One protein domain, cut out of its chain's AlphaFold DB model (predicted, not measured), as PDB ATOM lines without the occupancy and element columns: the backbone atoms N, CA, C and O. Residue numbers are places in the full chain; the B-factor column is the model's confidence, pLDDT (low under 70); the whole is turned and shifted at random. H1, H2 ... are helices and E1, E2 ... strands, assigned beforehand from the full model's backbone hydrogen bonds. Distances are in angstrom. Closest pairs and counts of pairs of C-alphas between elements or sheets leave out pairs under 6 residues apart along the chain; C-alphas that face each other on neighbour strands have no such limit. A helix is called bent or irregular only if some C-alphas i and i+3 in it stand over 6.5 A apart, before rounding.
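AT A GLANCE: This is residues 3 to 14 and 28 to 176 of the 176 residues of an uncharacterized protein of Meyerozyma guilliermondii (strain ATCC 6260 / CBS 566 / DSM 6381 / JCM 1539 / NBRC 10279 / NRRL Y-324) (UniProt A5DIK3). A small three-stranded sheet, E3 E5 E4, forms the core, with H2 packed over one face and the long hairpin E6 and E7 partly face to face with the other as a loose sandwich. The small E1 and E2 pair with H3 and loop 54 to 65 reaches far out at one end, and the long loop 143 to 167 reaches out at the other. The printed part has 161 residues, with 67 of them, under half, in named elements, in the order H1 H2 E1 H3 E2 H4 E3 E4 E5 E6 E7; the class is mixed, helices and strands. The core sheet is mixed and the pairs E1 E2 and E6 E7 are antiparallel. The whole is loose, with a radius of gyration of the C-alphas of 20.4 A, and elongated, spanning 72 by 44 by 26 A.

IN THESE COORDINATES: Begin with the sheet: E3 is residues 98 to 100, E4 is 108 to 112 and E5 is 115 to 119, 13.0 A long. Find C-alpha 135 at (390.057, 114.264, 178.380); from there E6 runs 23.4 A to residue 142, and E7, residues 168 to 175, runs 21.7 A to C-alpha 175 at (391.282, 118.619, 177.260). H2 starts at C-alpha 29, (391.340, 95.204, 165.063), and runs 15.2 A to residue 39. The others are H1 at 9 to 12, E1 at 51 to 53, H3 at 66 to 73, E2 at 74 to 78 and H4 at 83 to 89, which is irregular: C-alphas 84 and 87 are 7.6 A apart.

HOW THE PARTS SIT: E5 is the inner strand, parallel to E3, with N 99 and O 116 at 2.8 A, and antiparallel to E4 in a hairpin, with N 110 and O 117 at 2.9 A. Residues 3 to 4 pair, parallel, with 99 to 100 of E3. H2 is on this sheet, over E5 and E4, at a height of 9.6 A and slantwise to the strands, at 48 degrees to E4 on the local plane; its closest C-alphas to E4 are those of Glu 31 and Ile 112, 6.4 A. H1 and H2 only just touch, with 3 pairs of C-alphas within 8 A, the closest Phe 10 and Ile 33 at 6.5 A. In the hairpin E6 and E7, N 139 and O 171 are 2.9 A apart; the closest C-alphas of E4 and E7 are Ala 109 and Val 170, 6.9 A. E1 and E2 are antiparallel, with N 75 and O 52 at 2.9 A. H3 and H4 are not on the sheet E3 E5 E4 and touch no helix. Every O i to N i+4 pair is within hydrogen-bond range in H2 and H3; H4 has 0 of 3, beside 3 of 4 O i to N i+3 pairs, and H1 is too short for an i+4 pair.

THE WHOLE: The C-alphas of Gly 61 and Asp 157, the two farthest apart, are 72.5 A apart. Residues 15 to 27 are not printed, and C-alphas 14 and 28 are 13.7 A apart across this cut. The long links are H2 to E1, E1 to H3, E5 to E6 and E6 to E7. Mean pLDDT of the printed part is 87.2, and residues 54 to 75 and residue 176 are under 70.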
ATOM      1  N   ALA A   3     379.288 110.894 158.785       95.88
ATOM      2  CA  ALA A   3     378.451 109.904 159.430       95.88
ATOM      3  C   ALA A   3     378.849 109.749 160.899       95.88
ATOM      4  O   ALA A   3     380.036 109.671 161.222       95.88
ATOM      5  N   CYS A   4     377.858 109.704 161.785       95.88
ATOM      6  CA  CYS A   4     378.067 109.685 163.228       95.88
ATOM      7  C   CYS A   4     377.196 108.605 163.869       95.88
ATOM      8  O   CYS A   4     376.004 108.528 163.580       95.88
ATOM      9  N   SER A   5     377.769 107.817 164.774       94.94
ATOM     10  CA  SER A   5     377.010 106.907 165.633       94.94
ATOM     11  C   SER A   5     377.596 106.892 167.031       94.94
ATOM     12  O   SER A   5     378.810 106.848 167.181       94.94
ATOM     13  N   ASN A   6     376.735 106.933 168.046       94.19
ATOM     14  CA  ASN A   6     377.141 106.967 169.451       94.19
ATOM     15  C   ASN A   6     377.096 105.586 170.133       94.19
ATOM     16  O   ASN A   6     377.289 105.491 171.342       94.19
ATOM     17  N   LEU A   7     376.797 104.517 169.388       93.62
ATOM     18  CA  LEU A   7     376.888 103.153 169.906       93.62
ATOM     19  C   LEU A   7     378.339 102.668 169.821       93.62
ATOM     20  O   LEU A   7     378.980 102.808 168.778       93.62
ATOM     21  N   ASP A   8     378.842 102.060 170.898       94.75
ATOM     22  CA  ASP A   8     380.250 101.662 171.015       94.75
ATOM     23  C   ASP A   8     380.550 100.360 170.250       94.75
ATOM     24  O   ASP A   8     380.839  99.301 170.813       94.75
ATOM     25  N   ILE A   9     380.495 100.437 168.921       95.56
ATOM     26  CA  ILE A   9     380.722  99.288 168.043       95.56
ATOM     27  C   ILE A   9     382.138  98.713 168.176       95.56
ATOM     28  O   ILE A   9     382.338  97.503 168.057       95.56
ATOM     29  N   PHE A  10     383.132  99.557 168.466       95.44
ATOM     30  CA  PHE A  10     384.519  99.116 168.616       95.44
ATOM     31  C   PHE A  10     384.739  98.284 169.879       95.44
ATOM     32  O   PHE A  10     385.584  97.380 169.880       95.44
ATOM     33  N   LYS A  11     383.988  98.550 170.946       93.19
ATOM     34  CA  LYS A  11     383.990  97.727 172.154       93.19
ATOM     35  C   LYS A  11     383.101  96.495 172.001       93.19
ATOM     36  O   LYS A  11     383.518  95.402 172.385       93.19
ATOM     37  N   ASP A  12     381.928  96.662 171.405       93.75
ATOM     38  CA  ASP A  12     380.886  95.637 171.390       93.75
ATOM     39  C   ASP A  12     381.131  94.517 170.376       93.75
ATOM     40  O   ASP A  12     380.819  93.355 170.656       93.75
ATOM     41  N   LEU A  13     381.719  94.824 169.212       93.75
ATOM     42  CA  LEU A  13     381.955  93.820 168.177       93.75
ATOM     43  C   LEU A  13     383.078  92.864 168.599       93.75
ATOM     44  O   LEU A  13     384.267  93.206 168.631       93.75
ATOM     45  N   ARG A  14     382.689  91.624 168.902       89.62
ATOM     46  CA  ARG A  14     383.604  90.512 169.173       89.62
ATOM     47  C   ARG A  14     383.784  89.686 167.910       89.62
ATOM     48  O   ARG A  14     382.883  88.965 167.497       89.62
ATOM     49  N   ASN A  28     394.903  95.575 161.764       87.94
ATOM     50  CA  ASN A  28     394.527  96.152 163.046       87.94
ATOM     51  C   ASN A  28     393.055  95.816 163.378       87.94
ATOM     52  O   ASN A  28     392.195  95.890 162.501       87.94
ATOM     53  N   ARG A  29     392.728  95.498 164.641       90.31
ATOM     54  CA  ARG A  29     391.340  95.204 165.063       90.31
ATOM     55  C   ARG A  29     390.361  96.326 164.696       90.31
ATOM     56  O   ARG A  29     389.265  96.040 164.233       90.31
ATOM     57  N   PHE A  30     390.751  97.592 164.855       92.88
ATOM     58  CA  PHE A  30     389.893  98.733 164.511       92.88
ATOM     59  C   PHE A  30     389.572  98.789 163.014       92.88
ATOM     60  O   PHE A  30     388.461  99.148 162.638       92.88
ATOM     61  N   GLU A  31     390.525  98.391 162.168       93.38
ATOM     62  CA  GLU A  31     390.335  98.347 160.716       93.38
ATOM     63  C   GLU A  31     389.346  97.267 160.307       93.38
ATOM     64  O   GLU A  31     388.484  97.516 159.466       93.38
ATOM     65  N   ARG A  32     389.419  96.093 160.940       92.38
ATOM     66  CA  ARG A  32     388.470  95.015 160.666       92.38
ATOM     67  C   ARG A  32     387.060  95.338 161.149       92.38
ATOM     68  O   ARG A  32     386.116  95.149 160.392       92.38
ATOM     69  N   ILE A  33     386.914  95.903 162.352       95.12
ATOM     70  CA  ILE A  33     385.602  96.325 162.874       95.12
ATOM     71  C   ILE A  33     384.961  97.376 161.964       95.12
ATOM     72  O   ILE A  33     383.798  97.233 161.595       95.12
ATOM     73  N   ALA A  34     385.711  98.408 161.565       95.50
ATOM     74  CA  ALA A  34     385.206  99.399 160.617       95.50
ATOM     75  C   ALA A  34     384.874  98.759 159.258       95.50
ATOM     76  O   ALA A  34     383.853  99.082 158.661       95.50
ATOM     77  N   GLY A  35     385.691  97.802 158.803       94.69
ATOM     78  CA  GLY A  35     385.397  96.978 157.632       94.69
ATOM     79  C   GLY A  35     384.040  96.281 157.736       94.69
ATOM     80  O   GLY A  35     383.234  96.409 156.823       94.69
ATOM     81  N   HIS A  36     383.738  95.642 158.869       95.19
ATOM     82  CA  HIS A  36     382.434  95.022 159.110       95.19
ATOM     83  C   HIS A  36     381.277  96.028 159.089       95.19
ATOM     84  O   HIS A  36     380.238  95.728 158.511       95.19
ATOM     85  N   VAL A  37     381.450  97.223 159.662       95.88
ATOM     86  CA  VAL A  37     380.447  98.305 159.598       95.88
ATOM     87  C   VAL A  37     380.160  98.708 158.146       95.88
ATOM     88  O   VAL A  37     379.001  98.879 157.767       95.88
ATOM     89  N   PHE A  38     381.203  98.821 157.321       96.12
ATOM     90  CA  PHE A  38     381.081  99.170 155.904       96.12
ATOM     91  C   PHE A  38     380.440  98.052 155.080       96.12
ATOM     92  O   PHE A  38     379.521  98.316 154.310       96.12
ATOM     93  N   ASP A  39     380.895  96.813 155.266       95.25
ATOM     94  CA  ASP A  39     380.400  95.644 154.534       95.25
ATOM     95  C   ASP A  39     378.931  95.353 154.861       95.25
ATOM     96  O   ASP A  39     378.155  94.997 153.979       95.25
ATOM     97  N   GLN A  40     378.529  95.550 156.118       95.31
ATOM     98  CA  GLN A  40     377.152  95.323 156.563       95.31
ATOM     99  C   GLN A  40     376.246  96.549 156.420       95.31
ATOM    100  O   GLN A  40     375.073  96.476 156.778       95.31
ATOM    101  N   ARG A  41     376.772  97.671 155.907       95.38
ATOM    102  CA  ARG A  41     376.030  98.917 155.654       95.38
ATOM    103  C   ARG A  41     375.153  99.359 156.825       95.38
ATOM    104  O   ARG A  41     374.015  99.780 156.649       95.38
ATOM    105  N   ARG A  42     375.677  99.279 158.045       94.75
ATOM    106  CA  ARG A  42     374.939  99.682 159.245       94.75
ATOM    107  C   ARG A  42     375.898 100.110 160.333       94.75
ATOM    108  O   ARG A  42     376.900  99.442 160.561       94.75
ATOM    109  N   PHE A  43     375.575 101.192 161.040       95.31
ATOM    110  CA  PHE A  43     376.435 101.724 162.102       95.31
ATOM    111  C   PHE A  43     376.682 100.734 163.245       95.31
ATOM    112  O   PHE A  43     377.762 100.723 163.830       95.31
ATOM    113  N   TYR A  44     375.683  99.904 163.556       95.75
ATOM    114  CA  TYR A  44     375.761  98.889 164.601       95.75
ATOM    115  C   TYR A  44     375.272  97.528 164.075       95.75
ATOM    116  O   TYR A  44     374.080  97.222 164.151       95.75
ATOM    117  N   PRO A  45     376.175  96.720 163.493       94.12
ATOM    118  CA  PRO A  45     375.846  95.405 162.939       94.12
ATOM    119  C   PRO A  45     375.617  94.294 163.976       94.12
ATOM    120  O   PRO A  45     375.116  93.224 163.637       94.12
ATOM    121  N   VAL A  46     376.016  94.499 165.234       93.25
ATOM    122  CA  VAL A  46     376.004  93.440 166.252       93.25
ATOM    123  C   VAL A  46     374.568  93.114 166.665       93.25
ATOM    124  O   VAL A  46     373.842  93.968 167.173       93.25
ATOM    125  N   PHE A  47     374.174  91.854 166.473       91.88
ATOM    126  CA  PHE A  47     372.896  91.323 166.925       91.88
ATOM    127  C   PHE A  47     373.066  89.906 167.506       91.88
ATOM    128  O   PHE A  47     373.710  89.073 166.864       91.88
ATOM    129  N   PRO A  48     372.470  89.591 168.671       91.31
ATOM    130  CA  PRO A  48     371.739  90.485 169.578       91.31
ATOM    131  C   PRO A  48     372.602  91.638 170.113       91.31
ATOM    132  O   PRO A  48     373.823  91.513 170.187       91.31
ATOM    133  N   GLY A  49     371.967  92.766 170.448       88.38
ATOM    134  CA  GLY A  49     372.658  93.954 170.958       88.38
ATOM    135  C   GLY A  49     373.478  93.682 172.224       88.38
ATOM    136  O   GLY A  49     373.195  92.737 172.967       88.38
ATOM    137  N   SER A  50     374.505  94.497 172.474       89.62
ATOM    138  CA  SER A  50     375.366  94.329 173.643       89.62
ATOM    139  C   SER A  50     374.600  94.566 174.947       89.62
ATOM    140  O   SER A  50     373.756  95.457 175.059       89.62
ATOM    141  N   ILE A  51     374.922  93.759 175.958       86.62
ATOM    142  CA  ILE A  51     374.430  93.903 177.329       86.62
ATOM    143  C   ILE A  51     375.637  94.217 178.203       86.62
ATOM    144  O   ILE A  51     376.643  93.497 178.157       86.62
ATOM    145  N   LYS A  52     375.553  95.282 179.004       81.19
ATOM    146  CA  LYS A  52     376.636  95.649 179.915       81.19
ATOM    147  C   LYS A  52     376.739  94.605 181.026       81.19
ATOM    148  O   LYS A  52     375.774  94.358 181.744       81.19
ATOM    149  N   LYS A  53     377.917  93.995 181.176       78.00
ATOM    150  CA  LYS A  53     378.197  93.012 182.232       78.00
ATOM    151  C   LYS A  53     379.211  93.562 183.230       78.00
ATOM    152  O   LYS A  53     380.154  94.237 182.821       78.00
ATOM    153  N   THR A  54     379.023  93.255 184.508       69.56
ATOM    154  CA  THR A  54     380.015  93.468 185.569       69.56
ATOM    155  C   THR A  54     380.668  92.148 185.960       69.56
ATOM    156  O   THR A  54     380.118  91.069 185.724       69.56
ATOM    157  N   ASN A  55     381.855  92.236 186.558       64.06
ATOM    158  CA  ASN A  55     382.419  91.103 187.277       64.06
ATOM    159  C   ASN A  55     381.492  90.763 188.448       64.06
ATOM    160  O   ASN A  55     380.911  91.669 189.045       64.06
ATOM    161  N   LYS A  56     381.336  89.466 188.741       58.84
ATOM    162  CA  LYS A  56     380.532  88.995 189.873       58.84
ATOM    163  C   LYS A  56     380.982  89.719 191.142       58.84
ATOM    164  O   LYS A  56     382.139  89.587 191.534       58.84
ATOM    165  N   ASP A  57     380.070  90.432 191.792       56.22
ATOM    166  CA  ASP A  57     380.227  90.683 193.220       56.22
ATOM    167  C   ASP A  57     380.165  89.319 193.922       56.22
ATOM    168  O   ASP A  57     379.362  88.465 193.539       56.22
ATOM    169  N   ASN A  58     380.996  89.098 194.945       53.47
ATOM    170  CA  ASN A  58     381.072  87.856 195.736       53.47
ATOM    171  C   ASN A  58     379.792  87.561 196.563       53.47
ATOM    172  O   ASN A  58     379.850  86.943 197.623       53.47
ATOM    173  N   ASN A  59     378.620  88.005 196.111       54.78
ATOM    174  CA  ASN A  59     377.322  87.702 196.698       54.78
ATOM    175  C   ASN A  59     376.811  86.360 196.154       54.78
ATOM    176  O   ASN A  59     375.778  86.286 195.490       54.78
ATOM    177  N   GLU A  60     377.542  85.281 196.445       55.34
ATOM    178  CA  GLU A  60     377.233  83.914 195.993       55.34
ATOM    179  C   GLU A  60     375.928  83.328 196.581       55.34
ATOM    180  O   GLU A  60     375.549  82.204 196.260       55.34
ATOM    181  N   GLY A  61     375.207  84.067 197.434       55.94
ATOM    182  CA  GLY A  61     374.098  83.531 198.233       55.94
ATOM    183  C   GLY A  61     372.669  83.846 197.776       55.94
ATOM    184  O   GLY A  61     371.743  83.250 198.318       55.94
ATOM    185  N   LEU A  62     372.443  84.773 196.836       55.88
ATOM    186  CA  LEU A  62     371.089  85.316 196.578       55.88
ATOM    187  C   LEU A  62     370.443  84.870 195.259       55.88
ATOM    188  O   LEU A  62     369.251  85.093 195.059       55.88
ATOM    189  N   TYR A  63     371.194  84.212 194.378       57.03
ATOM    190  CA  TYR A  63     370.742  83.902 193.024       57.03
ATOM    191  C   TYR A  63     371.123  82.467 192.633       57.03
ATOM    192  O   TYR A  63     372.154  82.232 192.007       57.03
ATOM    193  N   THR A  64     370.308  81.480 193.017       62.75
ATOM    194  CA  THR A  64     370.527  80.076 192.638       62.75
ATOM    195  C   THR A  64     370.011  79.810 191.214       62.75
ATOM    196  O   THR A  64     368.842  80.030 190.902       62.75
ATOM    197  N   GLY A  65     370.893  79.337 190.323       69.19
ATOM    198  CA  GLY A  65     370.571  78.943 188.941       69.19
ATOM    199  C   GLY A  65     371.054  79.910 187.843       69.19
ATOM    200  O   GLY A  65     371.370  81.069 188.099       69.19
ATOM    201  N   LEU A  66     371.080  79.427 186.591       63.97
ATOM    202  CA  LEU A  66     371.598  80.130 185.394       63.97
ATOM    203  C   LEU A  66     370.999  81.534 185.177       63.97
ATOM    204  O   LEU A  66     371.709  82.473 184.826       63.97
ATOM    205  N   MET A  67     369.691  81.686 185.405       67.56
ATOM    206  CA  MET A  67     368.986  82.972 185.286       67.56
ATOM    207  C   MET A  67     369.407  83.964 186.376       67.56
ATOM    208  O   MET A  67     369.560  85.154 186.106       67.56
ATOM    209  N   GLY A  68     369.633  83.464 187.591       66.25
ATOM    210  CA  GLY A  68     370.104  84.261 188.714       66.25
ATOM    211  C   GLY A  68     371.531  84.775 188.502       66.25
ATOM    212  O   GLY A  68     371.803  85.948 188.734       66.25
ATOM    213  N   GLU A  69     372.417  83.931 187.973       64.69
ATOM    214  CA  GLU A  69     373.792  84.309 187.627       64.69
ATOM    215  C   GLU A  69     373.847  85.357 186.502       64.69
ATOM    216  O   GLU A  69     374.627  86.314 186.553       64.69
ATOM    217  N   GLN A  70     372.996  85.210 185.484       67.38
ATOM    218  CA  GLN A  70     372.931  86.175 184.392       67.38
ATOM    219  C   GLN A  70     372.399  87.530 184.867       67.38
ATOM    220  O   GLN A  70     372.943  88.559 184.474       67.38
ATOM    221  N   LEU A  71     371.396  87.548 185.748       65.62
ATOM    222  CA  LEU A  71     370.893  88.789 186.335       65.62
ATOM    223  C   LEU A  71     371.938  89.443 187.252       65.62
ATOM    224  O   LEU A  71     372.158  90.645 187.153       65.62
ATOM    225  N   ALA A  72     372.646  88.651 188.065       64.50
ATOM    226  CA  ALA A  72     373.685  89.129 188.979       64.50
ATOM    227  C   ALA A  72     374.900  89.750 188.263       64.50
ATOM    228  O   ALA A  72     375.587  90.599 188.823       64.50
ATOM    229  N   THR A  73     375.174  89.334 187.024       68.81
ATOM    230  CA  THR A  73     376.276  89.877 186.208       68.81
ATOM    231  C   THR A  73     375.835  90.979 185.251       68.81
ATOM    232  O   THR A  73     376.687  91.649 184.669       68.81
ATOM    233  N   THR A  74     374.530  91.188 185.067       68.56
ATOM    234  CA  THR A  74     373.995  92.191 184.139       68.56
ATOM    235  C   THR A  74     373.865  93.538 184.843       68.56
ATOM    236  O   THR A  74     373.151  93.669 185.832       68.56
ATOM    237  N   MET A  75     374.538  94.564 184.320       69.94
ATOM    238  CA  MET A  75     374.352  95.944 184.768       69.94
ATOM    239  C   MET A  75     373.316  96.669 183.914       69.94
ATOM    240  O   MET A  75     373.027  96.285 182.782       69.94
ATOM    241  N   VAL A  76     372.830  97.797 184.434       71.81
ATOM    242  CA  VAL A  76     372.055  98.762 183.653       71.81
ATOM    243  C   VAL A  76     372.935  99.326 182.529       71.81
ATOM    244  O   VAL A  76     373.970  99.949 182.783       71.81
ATOM    245  N   GLY A  77     372.522  99.089 181.285       75.81
ATOM    246  CA  GLY A  77     373.170  99.599 180.078       75.81
ATOM    247  C   GLY A  77     373.386  98.536 179.001       75.81
ATOM    248  O   GLY A  77     373.172  97.343 179.204       75.81
ATOM    249  N   GLY A  78     373.838  98.988 177.837       83.44
ATOM    250  CA  GLY A  78     373.986  98.172 176.635       83.44
ATOM    251  C   GLY A  78     373.616  98.983 175.402       83.44
ATOM    252  O   GLY A  78     373.400 100.191 175.498       83.44
ATOM    253  N   SER A  79     373.522  98.321 174.254       85.56
ATOM    254  CA  SER A  79     373.172  98.988 172.999       85.56
ATOM    255  C   SER A  79     371.675  99.285 172.853       85.56
ATOM    256  O   SER A  79     371.316 100.034 171.953       85.56
ATOM    257  N   SER A  80     370.818  98.699 173.705       87.88
ATOM    258  CA  SER A  80     369.364  98.943 173.792       87.88
ATOM    259  C   SER A  80     368.689  99.140 172.427       87.88
ATOM    260  O   SER A  80     368.102 100.183 172.153       87.88
ATOM    261  N   LEU A  81     368.825  98.148 171.542       88.94
ATOM    262  CA  LEU A  81     368.382  98.266 170.152       88.94
ATOM    263  C   LEU A  81     366.859  98.175 170.033       88.94
ATOM    264  O   LEU A  81     366.259  97.149 170.363       88.94
ATOM    265  N   GLU A  82     366.247  99.199 169.449       91.19
ATOM    266  CA  GLU A  82     364.859  99.138 169.003       91.19
ATOM    267  C   GLU A  82     364.790  98.457 167.632       91.19
ATOM    268  O   GLU A  82     364.892  99.094 166.585       91.19
ATOM    269  N   VAL A  83     364.630  97.129 167.645       91.00
ATOM    270  CA  VAL A  83     364.635  96.275 166.440       91.00
ATOM    271  C   VAL A  83     363.770  96.820 165.285       91.00
ATOM    272  O   VAL A  83     364.268  96.809 164.157       91.00
ATOM    273  N   PRO A  84     362.547  97.351 165.509       93.94
ATOM    274  CA  PRO A  84     361.722  97.895 164.426       93.94
ATOM    275  C   PRO A  84     362.336  99.100 163.694       93.94
ATOM    276  O   PRO A  84     362.031  99.313 162.524       93.94
ATOM    277  N   TYR A  85     363.207  99.872 164.351       93.25
ATOM    278  CA  TYR A  85     363.795 101.107 163.815       93.25
ATOM    279  C   TYR A  85     365.229 100.943 163.315       93.25
ATOM    280  O   TYR A  85     365.843 101.904 162.855       93.25
ATOM    281  N   MET A  86     365.773  99.727 163.341       90.31
ATOM    282  CA  MET A  86     367.155  99.467 162.932       90.31
ATOM    283  C   MET A  86     367.461  99.848 161.472       90.31
ATOM    284  O   MET A  86     368.624 100.086 161.150       90.31
ATOM    285  N   GLY A  87     366.446  99.952 160.608       92.00
ATOM    286  CA  GLY A  87     366.602 100.472 159.243       92.00
ATOM    287  C   GLY A  87     367.078 101.931 159.191       92.00
ATOM    288  O   GLY A  87     367.770 102.315 158.258       92.00
ATOM    289  N   LEU A  88     366.804 102.738 160.225       92.81
ATOM    290  CA  LEU A  88     367.294 104.122 160.319       92.81
ATOM    291  C   LEU A  88     368.803 104.205 160.595       92.81
ATOM    292  O   LEU A  88     369.411 105.251 160.387       92.81
ATOM    293  N   ALA A  89     369.406 103.118 161.084       91.56
ATOM    294  CA  ALA A  89     370.831 103.035 161.390       91.56
ATOM    295  C   ALA A  89     371.667 102.493 160.214       91.56
ATOM    296  O   ALA A  89     372.852 102.189 160.387       91.56
ATOM    297  N   GLU A  90     371.060 102.319 159.040       93.88
ATOM    298  CA  GLU A  90     371.749 101.864 157.837       93.88
ATOM    299  C   GLU A  90     372.609 102.972 157.225       93.88
ATOM    300  O   GLU A  90     372.285 104.160 157.257       93.88
ATOM    301  N   LEU A  91     373.743 102.561 156.668       91.94
ATOM    302  CA  LEU A  91     374.519 103.388 155.764       91.94
ATOM    303  C   LEU A  91     373.839 103.337 154.395       91.94
ATOM    304  O   LEU A  91     373.370 102.281 153.973       91.94
ATOM    305  N   GLY A  92     373.814 104.471 153.698       87.50
ATOM    306  CA  GLY A  92     373.327 104.516 152.323       87.50
ATOM    307  C   GLY A  92     374.198 103.699 151.362       87.50
ATOM    308  O   GLY A  92     375.160 103.031 151.746       87.50
ATOM    309  N   ASP A  93     373.901 103.805 150.069       88.25
ATOM    310  CA  ASP A  93     374.614 103.045 149.031       88.25
ATOM    311  C   ASP A  93     376.110 103.375 148.942       88.25
ATOM    312  O   ASP A  93     376.910 102.550 148.486       88.25
ATOM    313  N   THR A  94     376.492 104.566 149.410       91.75
ATOM    314  CA  THR A  94     377.868 105.065 149.428       91.75
ATOM    315  C   THR A  94     378.429 105.108 150.845       91.75
ATOM    316  O   THR A  94     377.728 105.405 151.815       91.75
ATOM    317  N   LEU A  95     379.728 104.827 150.966       95.06
ATOM    318  CA  LEU A  95     380.436 104.997 152.229       95.06
ATOM    319  C   LEU A  95     380.580 106.491 152.562       95.06
ATOM    320  O   LEU A  95     380.719 107.317 151.656       95.06
ATOM    321  N   PRO A  96     380.568 106.859 153.853       96.12
ATOM    322  CA  PRO A  96     380.824 108.233 154.249       96.12
ATOM    323  C   PRO A  96     382.280 108.627 153.986       96.12
ATOM    324  O   PRO A  96     383.164 107.784 153.941       96.12
ATOM    325  N   ASP A  97     382.552 109.927 153.896       96.44
ATOM    326  CA  ASP A  97     383.926 110.445 153.849       96.44
ATOM    327  C   ASP A  97     384.584 110.415 155.243       96.44
ATOM    328  O   ASP A  97     385.795 110.231 155.382       96.44
ATOM    329  N   LEU A  98     383.765 110.605 156.282       97.19
ATOM    330  CA  LEU A  98     384.154 110.650 157.689       97.19
ATOM    331  C   LEU A  98     383.169 109.811 158.508       97.19
ATOM    332  O   LEU A  98     381.964 110.052 158.434       97.19
ATOM    333  N   LEU A  99     383.670 108.874 159.310       97.62
ATOM    334  CA  LEU A  99     382.895 108.124 160.296       97.62
ATOM    335  C   LEU A  99     383.376 108.487 161.702       97.62
ATOM    336  O   LEU A  99     384.506 108.173 162.074       97.62
ATOM    337  N   ILE A 100     382.507 109.105 162.493       97.75
ATOM    338  CA  ILE A 100     382.743 109.388 163.907       97.75
ATOM    339  C   ILE A 100     381.975 108.357 164.729       97.75
ATOM    340  O   ILE A 100     380.744 108.324 164.714       97.75
ATOM    341  N   ALA A 101     382.710 107.512 165.440       96.88
ATOM    342  CA  ALA A 101     382.153 106.467 166.288       96.88
ATOM    343  C   ALA A 101     382.889 106.483 167.638       96.88
ATOM    344  O   ALA A 101     383.949 105.858 167.773       96.88
ATOM    345  N   PRO A 102     382.378 107.259 168.616       96.44
ATOM    346  CA  PRO A 102     382.926 107.312 169.961       96.44
ATOM    347  C   PRO A 102     382.945 105.935 170.617       96.44
ATOM    348  O   PRO A 102     382.032 105.128 170.454       96.44
ATOM    349  N   SER A 103     384.013 105.678 171.360       94.44
ATOM    350  CA  SER A 103     384.226 104.431 172.076       94.44
ATOM    351  C   SER A 103     384.973 104.695 173.376       94.44
ATOM    352  O   SER A 103     385.819 105.591 173.446       94.44
ATOM    353  N   GLU A 104     384.716 103.870 174.390       90.62
ATOM    354  CA  GLU A 104     385.505 103.861 175.626       90.62
ATOM    355  C   GLU A 104     386.955 103.395 175.399       90.62
ATOM    356  O   GLU A 104     387.824 103.589 176.252       90.62
ATOM    357  N   LEU A 105     387.233 102.767 174.253       91.75
ATOM    358  CA  LEU A 105     388.587 102.403 173.857       91.75
ATOM    359  C   LEU A 105     389.452 103.652 173.630       91.75
ATOM    360  O   LEU A 105     388.967 104.774 173.478       91.75
ATOM    361  N   LYS A 106     390.775 103.454 173.580       91.62
ATOM    362  CA  LYS A 106     391.726 104.542 173.319       91.62
ATOM    363  C   LYS A 106     391.346 105.279 172.027       91.62
ATOM    364  O   LYS A 106     391.044 104.643 171.017       91.62
ATOM    365  N   PHE A 107     391.389 106.608 172.079       94.75
ATOM    366  CA  PHE A 107     391.156 107.476 170.928       94.75
ATOM    367  C   PHE A 107     392.040 107.079 169.738       94.75
ATOM    368  O   PHE A 107     393.188 106.652 169.909       94.75
ATOM    369  N   PHE A 108     391.517 107.231 168.525       96.81
ATOM    370  CA  PHE A 108     392.267 106.997 167.295       96.81
ATOM    371  C   PHE A 108     391.643 107.741 166.114       96.81
ATOM    372  O   PHE A 108     390.454 108.053 166.107       96.81
ATOM    373  N   ALA A 109     392.454 107.957 165.083       97.25
ATOM    374  CA  ALA A 109     392.016 108.378 163.763       97.25
ATOM    375  C   ALA A 109     392.757 107.531 162.721       97.25
ATOM    376  O   ALA A 109     393.981 107.407 162.785       97.25
ATOM    377  N   LYS A 110     392.026 106.895 161.802       96.19
ATOM    378  CA  LYS A 110     392.585 106.004 160.772       96.19
ATOM    379  C   LYS A 110     391.842 106.173 159.455       96.19
ATOM    380  O   LYS A 110     390.632 106.357 159.456       96.19
ATOM    381  N   VAL A 111     392.554 106.047 158.338       97.06
ATOM    382  CA  VAL A 111     391.936 105.983 157.006       97.06
ATOM    383  C   VAL A 111     391.691 104.522 156.644       97.06
ATOM    384  O   VAL A 111     392.626 103.725 156.632       97.06
ATOM    385  N   ILE A 112     390.438 104.166 156.371       95.88
ATOM    386  CA  ILE A 112     389.997 102.790 156.123       95.88
ATOM    387  C   ILE A 112     389.099 102.811 154.890       95.88
ATOM    388  O   ILE A 112     388.032 103.411 154.915       95.88
ATOM    389  N   ARG A 113     389.543 102.183 153.792       94.25
ATOM    390  CA  ARG A 113     388.830 102.174 152.494       94.25
ATOM    391  C   ARG A 113     388.425 103.579 152.000       94.25
ATOM    392  O   ARG A 113     387.342 103.768 151.465       94.25
ATOM    393  N   GLY A 114     389.294 104.573 152.208       94.62
ATOM    394  CA  GLY A 114     389.039 105.970 151.831       94.62
ATOM    395  C   GLY A 114     388.147 106.755 152.803       94.62
ATOM    396  O   GLY A 114     387.930 107.942 152.587       94.62
ATOM    397  N   VAL A 115     387.682 106.132 153.889       97.06
ATOM    398  CA  VAL A 115     386.917 106.783 154.960       97.06
ATOM    399  C   VAL A 115     387.852 107.158 156.100       97.06
ATOM    400  O   VAL A 115     388.632 106.325 156.563       97.06
ATOM    401  N   ILE A 116     387.765 108.386 156.601       98.06
ATOM    402  CA  ILE A 116     388.445 108.770 157.840       98.06
ATOM    403  C   ILE A 116     387.581 108.303 159.019       98.06
ATOM    404  O   ILE A 116     386.491 108.822 159.243       98.06
ATOM    405  N   VAL A 117     388.058 107.327 159.783       98.00
ATOM    406  CA  VAL A 117     387.359 106.759 160.941       98.00
ATOM    407  C   VAL A 117     387.968 107.300 162.226       98.00
ATOM    408  O   VAL A 117     389.177 107.178 162.443       98.00
ATOM    409  N   ILE A 118     387.131 107.896 163.072       98.25
ATOM    410  CA  ILE A 118     387.541 108.642 164.259       98.25
ATOM    411  C   ILE A 118     386.821 108.105 165.495       98.25
ATOM    412  O   ILE A 118     385.593 108.135 165.576       98.25
ATOM    413  N   ASN A 119     387.609 107.708 166.493       97.38
ATOM    414  CA  ASN A 119     387.180 107.644 167.883       97.38
ATOM    415  C   ASN A 119     387.818 108.822 168.645       97.38
ATOM    416  O   ASN A 119     389.031 108.786 168.884       97.38
ATOM    417  N   PRO A 120     387.048 109.846 169.055       96.38
ATOM    418  CA  PRO A 120     387.587 110.968 169.822       96.38
ATOM    419  C   PRO A 120     387.986 110.609 171.262       96.38
ATOM    420  O   PRO A 120     388.762 111.335 171.887       96.38
ATOM    421  N   GLY A 121     387.504 109.476 171.781       93.56
ATOM    422  CA  GLY A 121     387.602 109.117 173.190       93.56
ATOM    423  C   GLY A 121     386.704 109.981 174.082       93.56
ATOM    424  O   GLY A 121     385.961 110.843 173.615       93.56
ATOM    425  N   ASN A 122     386.777 109.737 175.389       92.12
ATOM    426  CA  ASN A 122     385.986 110.476 176.373       92.12
ATOM    427  C   ASN A 122     386.549 111.883 176.617       92.12
ATOM    428  O   ASN A 122     387.751 112.046 176.850       92.12
ATOM    429  N   PHE A 123     385.653 112.874 176.642       90.88
ATOM    430  CA  PHE A 123     385.987 114.272 176.923       90.88
ATOM    431  C   PHE A 123     386.459 114.501 178.365       90.88
ATOM    432  O   PHE A 123     387.262 115.392 178.611       90.88
ATOM    433  N   ILE A 124     386.002 113.675 179.308       87.50
ATOM    434  CA  ILE A 124     386.492 113.612 180.688       87.50
ATOM    435  C   ILE A 124     386.595 112.130 181.048       87.50
ATOM    436  O   ILE A 124     385.622 111.387 180.890       87.50
ATOM    437  N   ARG A 125     387.765 111.670 181.504       80.75
ATOM    438  CA  ARG A 125     387.917 110.334 182.096       80.75
ATOM    439  C   ARG A 125     387.993 110.438 183.617       80.75
ATOM    440  O   ARG A 125     388.750 111.271 184.109       80.75
ATOM    441  N   PRO A 126     387.281 109.563 184.350       72.62
ATOM    442  CA  PRO A 126     387.515 109.392 185.776       72.62
ATOM    443  C   PRO A 126     388.981 109.026 186.001       72.62
ATOM    444  O   PRO A 126     389.489 108.075 185.402       72.62
ATOM    445  N   HIS A 127     389.658 109.792 186.846       73.44
ATOM    446  CA  HIS A 127     391.039 109.557 187.235       73.44
ATOM    447  C   HIS A 127     391.096 109.376 188.758       73.44
ATOM    448  O   HIS A 127     390.282 109.937 189.485       73.44
ATOM    449  N   ASN A 128     392.044 108.570 189.247       70.44
ATOM    450  CA  ASN A 128     392.182 108.305 190.687       70.44
ATOM    451  C   ASN A 128     392.573 109.559 191.486       70.44
ATOM    452  O   ASN A 128     392.303 109.642 192.678       70.44
ATOM    453  N   ASP A 129     393.225 110.517 190.827       76.00
ATOM    454  CA  ASP A 129     393.465 111.856 191.365       76.00
ATOM    455  C   ASP A 129     392.280 112.767 191.004       76.00
ATOM    456  O   ASP A 129     392.100 113.046 189.813       76.00
ATOM    457  N   PRO A 130     391.491 113.237 191.987       70.38
ATOM    458  CA  PRO A 130     390.321 114.083 191.757       70.38
ATOM    459  C   PRO A 130     390.664 115.463 191.182       70.38
ATOM    460  O   PRO A 130     389.767 116.145 190.699       70.38
ATOM    461  N   ASN A 131     391.935 115.877 191.207       70.12
ATOM    462  CA  ASN A 131     392.376 117.149 190.626       70.12
ATOM    463  C   ASN A 131     392.822 117.019 189.165       70.12
ATOM    464  O   ASN A 131     393.239 118.004 188.558       70.12
ATOM    465  N   LYS A 132     392.805 115.801 188.610       70.69
ATOM    466  CA  LYS A 132     393.325 115.522 187.277       70.69
ATOM    467  C   LYS A 132     392.192 115.122 186.346       70.69
ATOM    468  O   LYS A 132     391.730 113.984 186.357       70.69
ATOM    469  N   GLU A 133     391.786 116.049 185.495       71.38
ATOM    470  CA  GLU A 133     390.849 115.767 184.414       71.38
ATOM    471  C   GLU A 133     391.641 115.376 183.162       71.38
ATOM    472  O   GLU A 133     392.391 116.169 182.601       71.38
ATOM    473  N   GLU A 134     391.527 114.117 182.732       79.38
ATOM    474  CA  GLU A 134     392.165 113.654 181.497       79.38
ATOM    475  C   GLU A 134     391.114 113.392 180.422       79.38
ATOM    476  O   GLU A 134     390.463 112.346 180.387       79.38
ATOM    477  N   GLY A 135     390.977 114.341 179.504       88.06
ATOM    478  CA  GLY A 135     390.057 114.264 178.380       88.06
ATOM    479  C   GLY A 135     390.745 114.238 177.030       88.06
ATOM    480  O   GLY A 135     391.909 114.626 176.905       88.06
ATOM    481  N   THR A 136     390.019 113.820 175.997       93.50
ATOM    482  CA  THR A 136     390.422 114.060 174.608       93.50
ATOM    483  C   THR A 136     389.266 114.552 173.756       93.50
ATOM    484  O   THR A 136     388.111 114.206 173.987       93.50
ATOM    485  N   TYR A 137     389.595 115.357 172.753       95.06
ATOM    486  CA  TYR A 137     388.692 115.751 171.681       95.06
ATOM    487  C   TYR A 137     389.452 115.757 170.355       95.06
ATOM    488  O   TYR A 137     390.677 115.632 170.321       95.06
ATOM    489  N   VAL A 138     388.721 115.864 169.248       96.75
ATOM    490  CA  VAL A 138     389.305 115.810 167.908       96.75
ATOM    491  C   VAL A 138     388.976 117.075 167.145       96.75
ATOM    492  O   VAL A 138     387.831 117.521 167.125       96.75
ATOM    493  N   THR A 139     389.985 117.622 166.479       97.06
ATOM    494  CA  THR A 139     389.833 118.696 165.505       97.06
ATOM    495  C   THR A 139     390.125 118.132 164.123       97.06
ATOM    496  O   THR A 139     391.182 117.550 163.886       97.06
ATOM    497  N   VAL A 140     389.166 118.284 163.208       97.19
ATOM    498  CA  VAL A 140     389.312 117.884 161.806       97.19
ATOM    499  C   VAL A 140     389.415 119.145 160.962       97.19
ATOM    500  O   VAL A 140     388.516 119.982 160.979       97.19
ATOM    501  N   SER A 141     390.504 119.283 160.216       97.25
ATOM    502  CA  SER A 141     390.698 120.355 159.240       97.25
ATOM    503  C   SER A 141     390.670 119.760 157.841       97.25
ATOM    504  O   SER A 141     391.515 118.936 157.507       97.25
ATOM    505  N   ILE A 142     389.701 120.174 157.027       96.31
ATOM    506  CA  ILE A 142     389.538 119.712 155.644       96.31
ATOM    507  C   ILE A 142     389.970 120.853 154.721       96.31
ATOM    508  O   ILE A 142     389.376 121.929 154.747       96.31
ATOM    509  N   GLY A 143     391.015 120.628 153.925       95.56
ATOM    510  CA  GLY A 143     391.504 121.589 152.936       95.56
ATOM    511  C   GLY A 143     390.501 121.812 151.805       95.56
ATOM    512  O   GLY A 143     389.558 121.043 151.646       95.56
ATOM    513  N   ARG A 144     390.687 122.855 150.991       93.56
ATOM    514  CA  ARG A 144     389.844 123.129 149.814       93.56
ATOM    515  C   ARG A 144     389.892 121.948 148.816       93.56
ATOM    516  O   ARG A 144     390.944 121.328 148.698       93.56
ATOM    517  N   PRO A 145     388.793 121.612 148.112       91.38
ATOM    518  CA  PRO A 145     388.859 120.661 147.004       91.38
ATOM    519  C   PRO A 145     389.604 121.268 145.806       91.38
ATOM    520  O   PRO A 145     389.366 122.422 145.439       91.38
ATOM    521  N   GLU A 146     390.476 120.475 145.193       88.25
ATOM    522  CA  GLU A 146     391.135 120.781 143.921       88.25
ATOM    523  C   GLU A 146     390.515 119.899 142.836       88.25
ATOM    524  O   GLU A 146     390.196 118.740 143.094       88.25
ATOM    525  N   VAL A 147     390.273 120.463 141.654       86.81
ATOM    526  CA  VAL A 147     389.666 119.724 140.542       86.81
ATOM    527  C   VAL A 147     390.789 119.069 139.752       86.81
ATOM    528  O   VAL A 147     391.550 119.763 139.081       86.81
ATOM    529  N   ASN A 148     390.876 117.745 139.848       87.12
ATOM    530  CA  ASN A 148     391.829 116.925 139.113       87.12
ATOM    531  C   ASN A 148     391.071 115.928 138.232       87.12
ATOM    532  O   ASN A 148     390.070 115.354 138.661       87.12
ATOM    533  N   GLU A 149     391.582 115.668 137.029       86.38
ATOM    534  CA  GLU A 149     390.996 114.675 136.112       86.38
ATOM    535  C   GLU A 149     391.007 113.254 136.701       86.38
ATOM    536  O   GLU A 149     390.125 112.453 136.407       86.38
ATOM    537  N   GLU A 150     391.964 112.944 137.583       87.38
ATOM    538  CA  GLU A 150     392.054 111.645 138.268       87.38
ATOM    539  C   GLU A 150     390.865 111.362 139.191       87.38
ATOM    540  O   GLU A 150     390.525 110.204 139.434       87.38
ATOM    541  N   ASP A 151     390.233 112.419 139.701       89.62
ATOM    542  CA  ASP A 151     389.122 112.308 140.635       89.62
ATOM    543  C   ASP A 151     387.775 112.281 139.894       89.62
ATOM    544  O   ASP A 151     386.733 112.126 140.525       89.62
ATOM    545  N   LYS A 152     387.757 112.412 138.561       91.75
ATOM    546  CA  LYS A 152     386.524 112.432 137.767       91.75
ATOM    547  C   LYS A 152     385.842 111.060 137.770       91.75
ATOM    548  O   LYS A 152     386.471 110.019 137.569       91.75
ATOM    549  N   VAL A 153     384.530 111.046 137.996       91.94
ATOM    550  CA  VAL A 153     383.741 109.811 138.023       91.94
ATOM    551  C   VAL A 153     383.569 109.290 136.590       91.94
ATOM    552  O   VAL A 153     383.098 110.030 135.723       91.94
ATOM    553  N   PRO A 154     383.888 108.013 136.308       90.50
ATOM    554  CA  PRO A 154     383.671 107.442 134.985       90.50
ATOM    555  C   PRO A 154     382.206 107.568 134.549       90.50
ATOM    556  O   PRO A 154     381.296 107.305 135.334       90.50
ATOM    557  N   ASN A 155     381.981 107.918 133.281       89.88
ATOM    558  CA  ASN A 155     380.655 108.094 132.670       89.88
ATOM    559  C   ASN A 155     379.817 109.267 133.218       89.88
ATOM    560  O   ASN A 155     378.634 109.364 132.893       89.88
ATOM    561  N   HIS A 156     380.410 110.166 134.007       89.44
ATOM    562  CA  HIS A 156     379.759 111.393 134.457       89.44
ATOM    563  C   HIS A 156     380.690 112.594 134.291       89.44
ATOM    564  O   HIS A 156     381.741 112.672 134.919       89.44
ATOM    565  N   ASP A 157     380.285 113.558 133.462       84.50
ATOM    566  CA  ASP A 157     381.157 114.685 133.119       84.50
ATOM    567  C   ASP A 157     381.299 115.741 134.220       84.50
ATOM    568  O   ASP A 157     382.340 116.393 134.307       84.50
ATOM    569  N   ASP A 158     380.310 115.829 135.111       90.94
ATOM    570  CA  ASP A 158     380.230 116.865 136.145       90.94
ATOM    571  C   ASP A 158     380.468 116.329 137.568       90.94
ATOM    572  O   ASP A 158     380.285 117.054 138.549       90.94
ATOM    573  N   LEU A 159     380.846 115.052 137.712       92.31
ATOM    574  CA  LEU A 159     381.006 114.405 139.016       92.31
ATOM    575  C   LEU A 159     382.466 114.065 139.304       92.31
ATOM    576  O   LEU A 159     383.166 113.496 138.470       92.31
ATOM    577  N   TYR A 160     382.884 114.354 140.535       92.94
ATOM    578  CA  TYR A 160     384.228 114.087 141.038       92.94
ATOM    579  C   TYR A 160     384.158 113.396 142.404       92.94
ATOM    580  O   TYR A 160     383.302 113.711 143.239       92.94
ATOM    581  N   TYR A 161     385.073 112.467 142.654       91.88
ATOM    582  CA  TYR A 161     385.285 111.853 143.953       91.88
ATOM    583  C   TYR A 161     385.884 112.864 144.927       91.88
ATOM    584  O   TYR A 161     386.850 113.564 144.650       91.88
ATOM    585  N   ASN A 162     385.313 112.915 146.124       90.81
ATOM    586  CA  ASN A 162     385.636 113.945 147.104       90.81
ATOM    587  C   ASN A 162     387.016 113.756 147.776       90.81
ATOM    588  O   ASN A 162     387.604 114.717 148.284       90.81
ATOM    589  N   HIS A 163     387.467 112.493 147.852       93.19
ATOM    590  CA  HIS A 163     388.702 112.010 148.489       93.19
ATOM    591  C   HIS A 163     389.138 112.804 149.730       93.19
ATOM    592  O   HIS A 163     390.302 113.179 149.883       93.19
ATOM    593  N   VAL A 164     388.201 113.028 150.657       95.00
ATOM    594  CA  VAL A 164     388.404 113.869 151.849       95.00
ATOM    595  C   VAL A 164     389.629 113.433 152.649       95.00
ATOM    596  O   VAL A 164     390.393 114.281 153.103       95.00
ATOM    597  N   TYR A 165     389.886 112.127 152.743       95.88
ATOM    598  CA  TYR A 165     391.053 111.567 153.430       95.88
ATOM    599  C   TYR A 165     392.415 112.048 152.901       95.88
ATOM    600  O   TYR A 165     393.364 112.071 153.676       95.88
ATOM    601  N   ARG A 166     392.533 112.452 151.626       94.75
ATOM    602  CA  ARG A 166     393.796 112.957 151.045       94.75
ATOM    603  C   ARG A 166     394.109 114.394 151.462       94.75
ATOM    604  O   ARG A 166     395.267 114.786 151.499       94.75
ATOM    605  N   ARG A 167     393.071 115.171 151.780       94.94
ATOM    606  CA  ARG A 167     393.140 116.618 152.044       94.94
ATOM    607  C   ARG A 167     392.687 116.998 153.451       94.94
ATOM    608  O   ARG A 167     392.360 118.156 153.699       94.94
ATOM    609  N   SER A 168     392.629 116.032 154.362       96.69
ATOM    610  CA  SER A 168     392.199 116.260 155.741       96.69
ATOM    611  C   SER A 168     393.312 115.979 156.725       96.69
ATOM    612  O   SER A 168     394.024 114.984 156.613       96.69
ATOM    613  N   ARG A 169     393.398 116.825 157.745       97.06
ATOM    614  CA  ARG A 169     394.226 116.619 158.925       97.06
ATOM    615  C   ARG A 169     393.323 116.379 160.129       97.06
ATOM    616  O   ARG A 169     392.345 117.096 160.323       97.06
ATOM    617  N   VAL A 170     393.651 115.360 160.917       97.81
ATOM    618  CA  VAL A 170     392.931 115.012 162.145       97.81
ATOM    619  C   VAL A 170     393.901 115.117 163.311       97.81
ATOM    620  O   VAL A 170     394.841 114.330 163.401       97.81
ATOM    621  N   ASP A 171     393.664 116.079 164.197       97.50
ATOM    622  CA  ASP A 171     394.455 116.286 165.407       97.50
ATOM    623  C   ASP A 171     393.645 115.824 166.626       97.50
ATOM    624  O   ASP A 171     392.494 116.224 166.817       97.50
ATOM    625  N   ILE A 172     394.242 114.962 167.454       95.75
ATOM    626  CA  ILE A 172     393.637 114.496 168.707       95.75
ATOM    627  C   ILE A 172     394.259 115.285 169.852       95.75
ATOM    628  O   ILE A 172     395.431 115.104 170.189       95.75
ATOM    629  N   MET A 173     393.461 116.168 170.437       94.44
ATOM    630  CA  MET A 173     393.877 117.134 171.441       94.44
ATOM    631  C   MET A 173     393.481 116.647 172.833       94.44
ATOM    632  O   MET A 173     392.475 115.954 173.002       94.44
ATOM    633  N   ARG A 174     394.277 117.001 173.845       89.50
ATOM    634  CA  ARG A 174     393.907 116.775 175.246       89.50
ATOM    635  C   ARG A 174     393.049 117.938 175.728       89.50
ATOM    636  O   ARG A 174     393.349 119.082 175.404       89.50
ATOM    637  N   ASN A 175     392.006 117.620 176.485       78.62
ATOM    638  CA  ASN A 175     391.282 118.619 177.260       78.62
ATOM    639  C   ASN A 175     392.171 118.970 178.465       78.62
ATOM    640  O   ASN A 175     392.539 118.057 179.207       78.62
ATOM    641  N   SER A 176     392.616 120.222 178.553       65.12
ATOM    642  CA  SER A 176     393.533 120.741 179.577       65.12
ATOM    643  C   SER A 176     392.816 121.665 180.538       65.12
ATOM    644  O   SER A 176     392.060 122.508 180.003       65.12
TER     645      SER A 176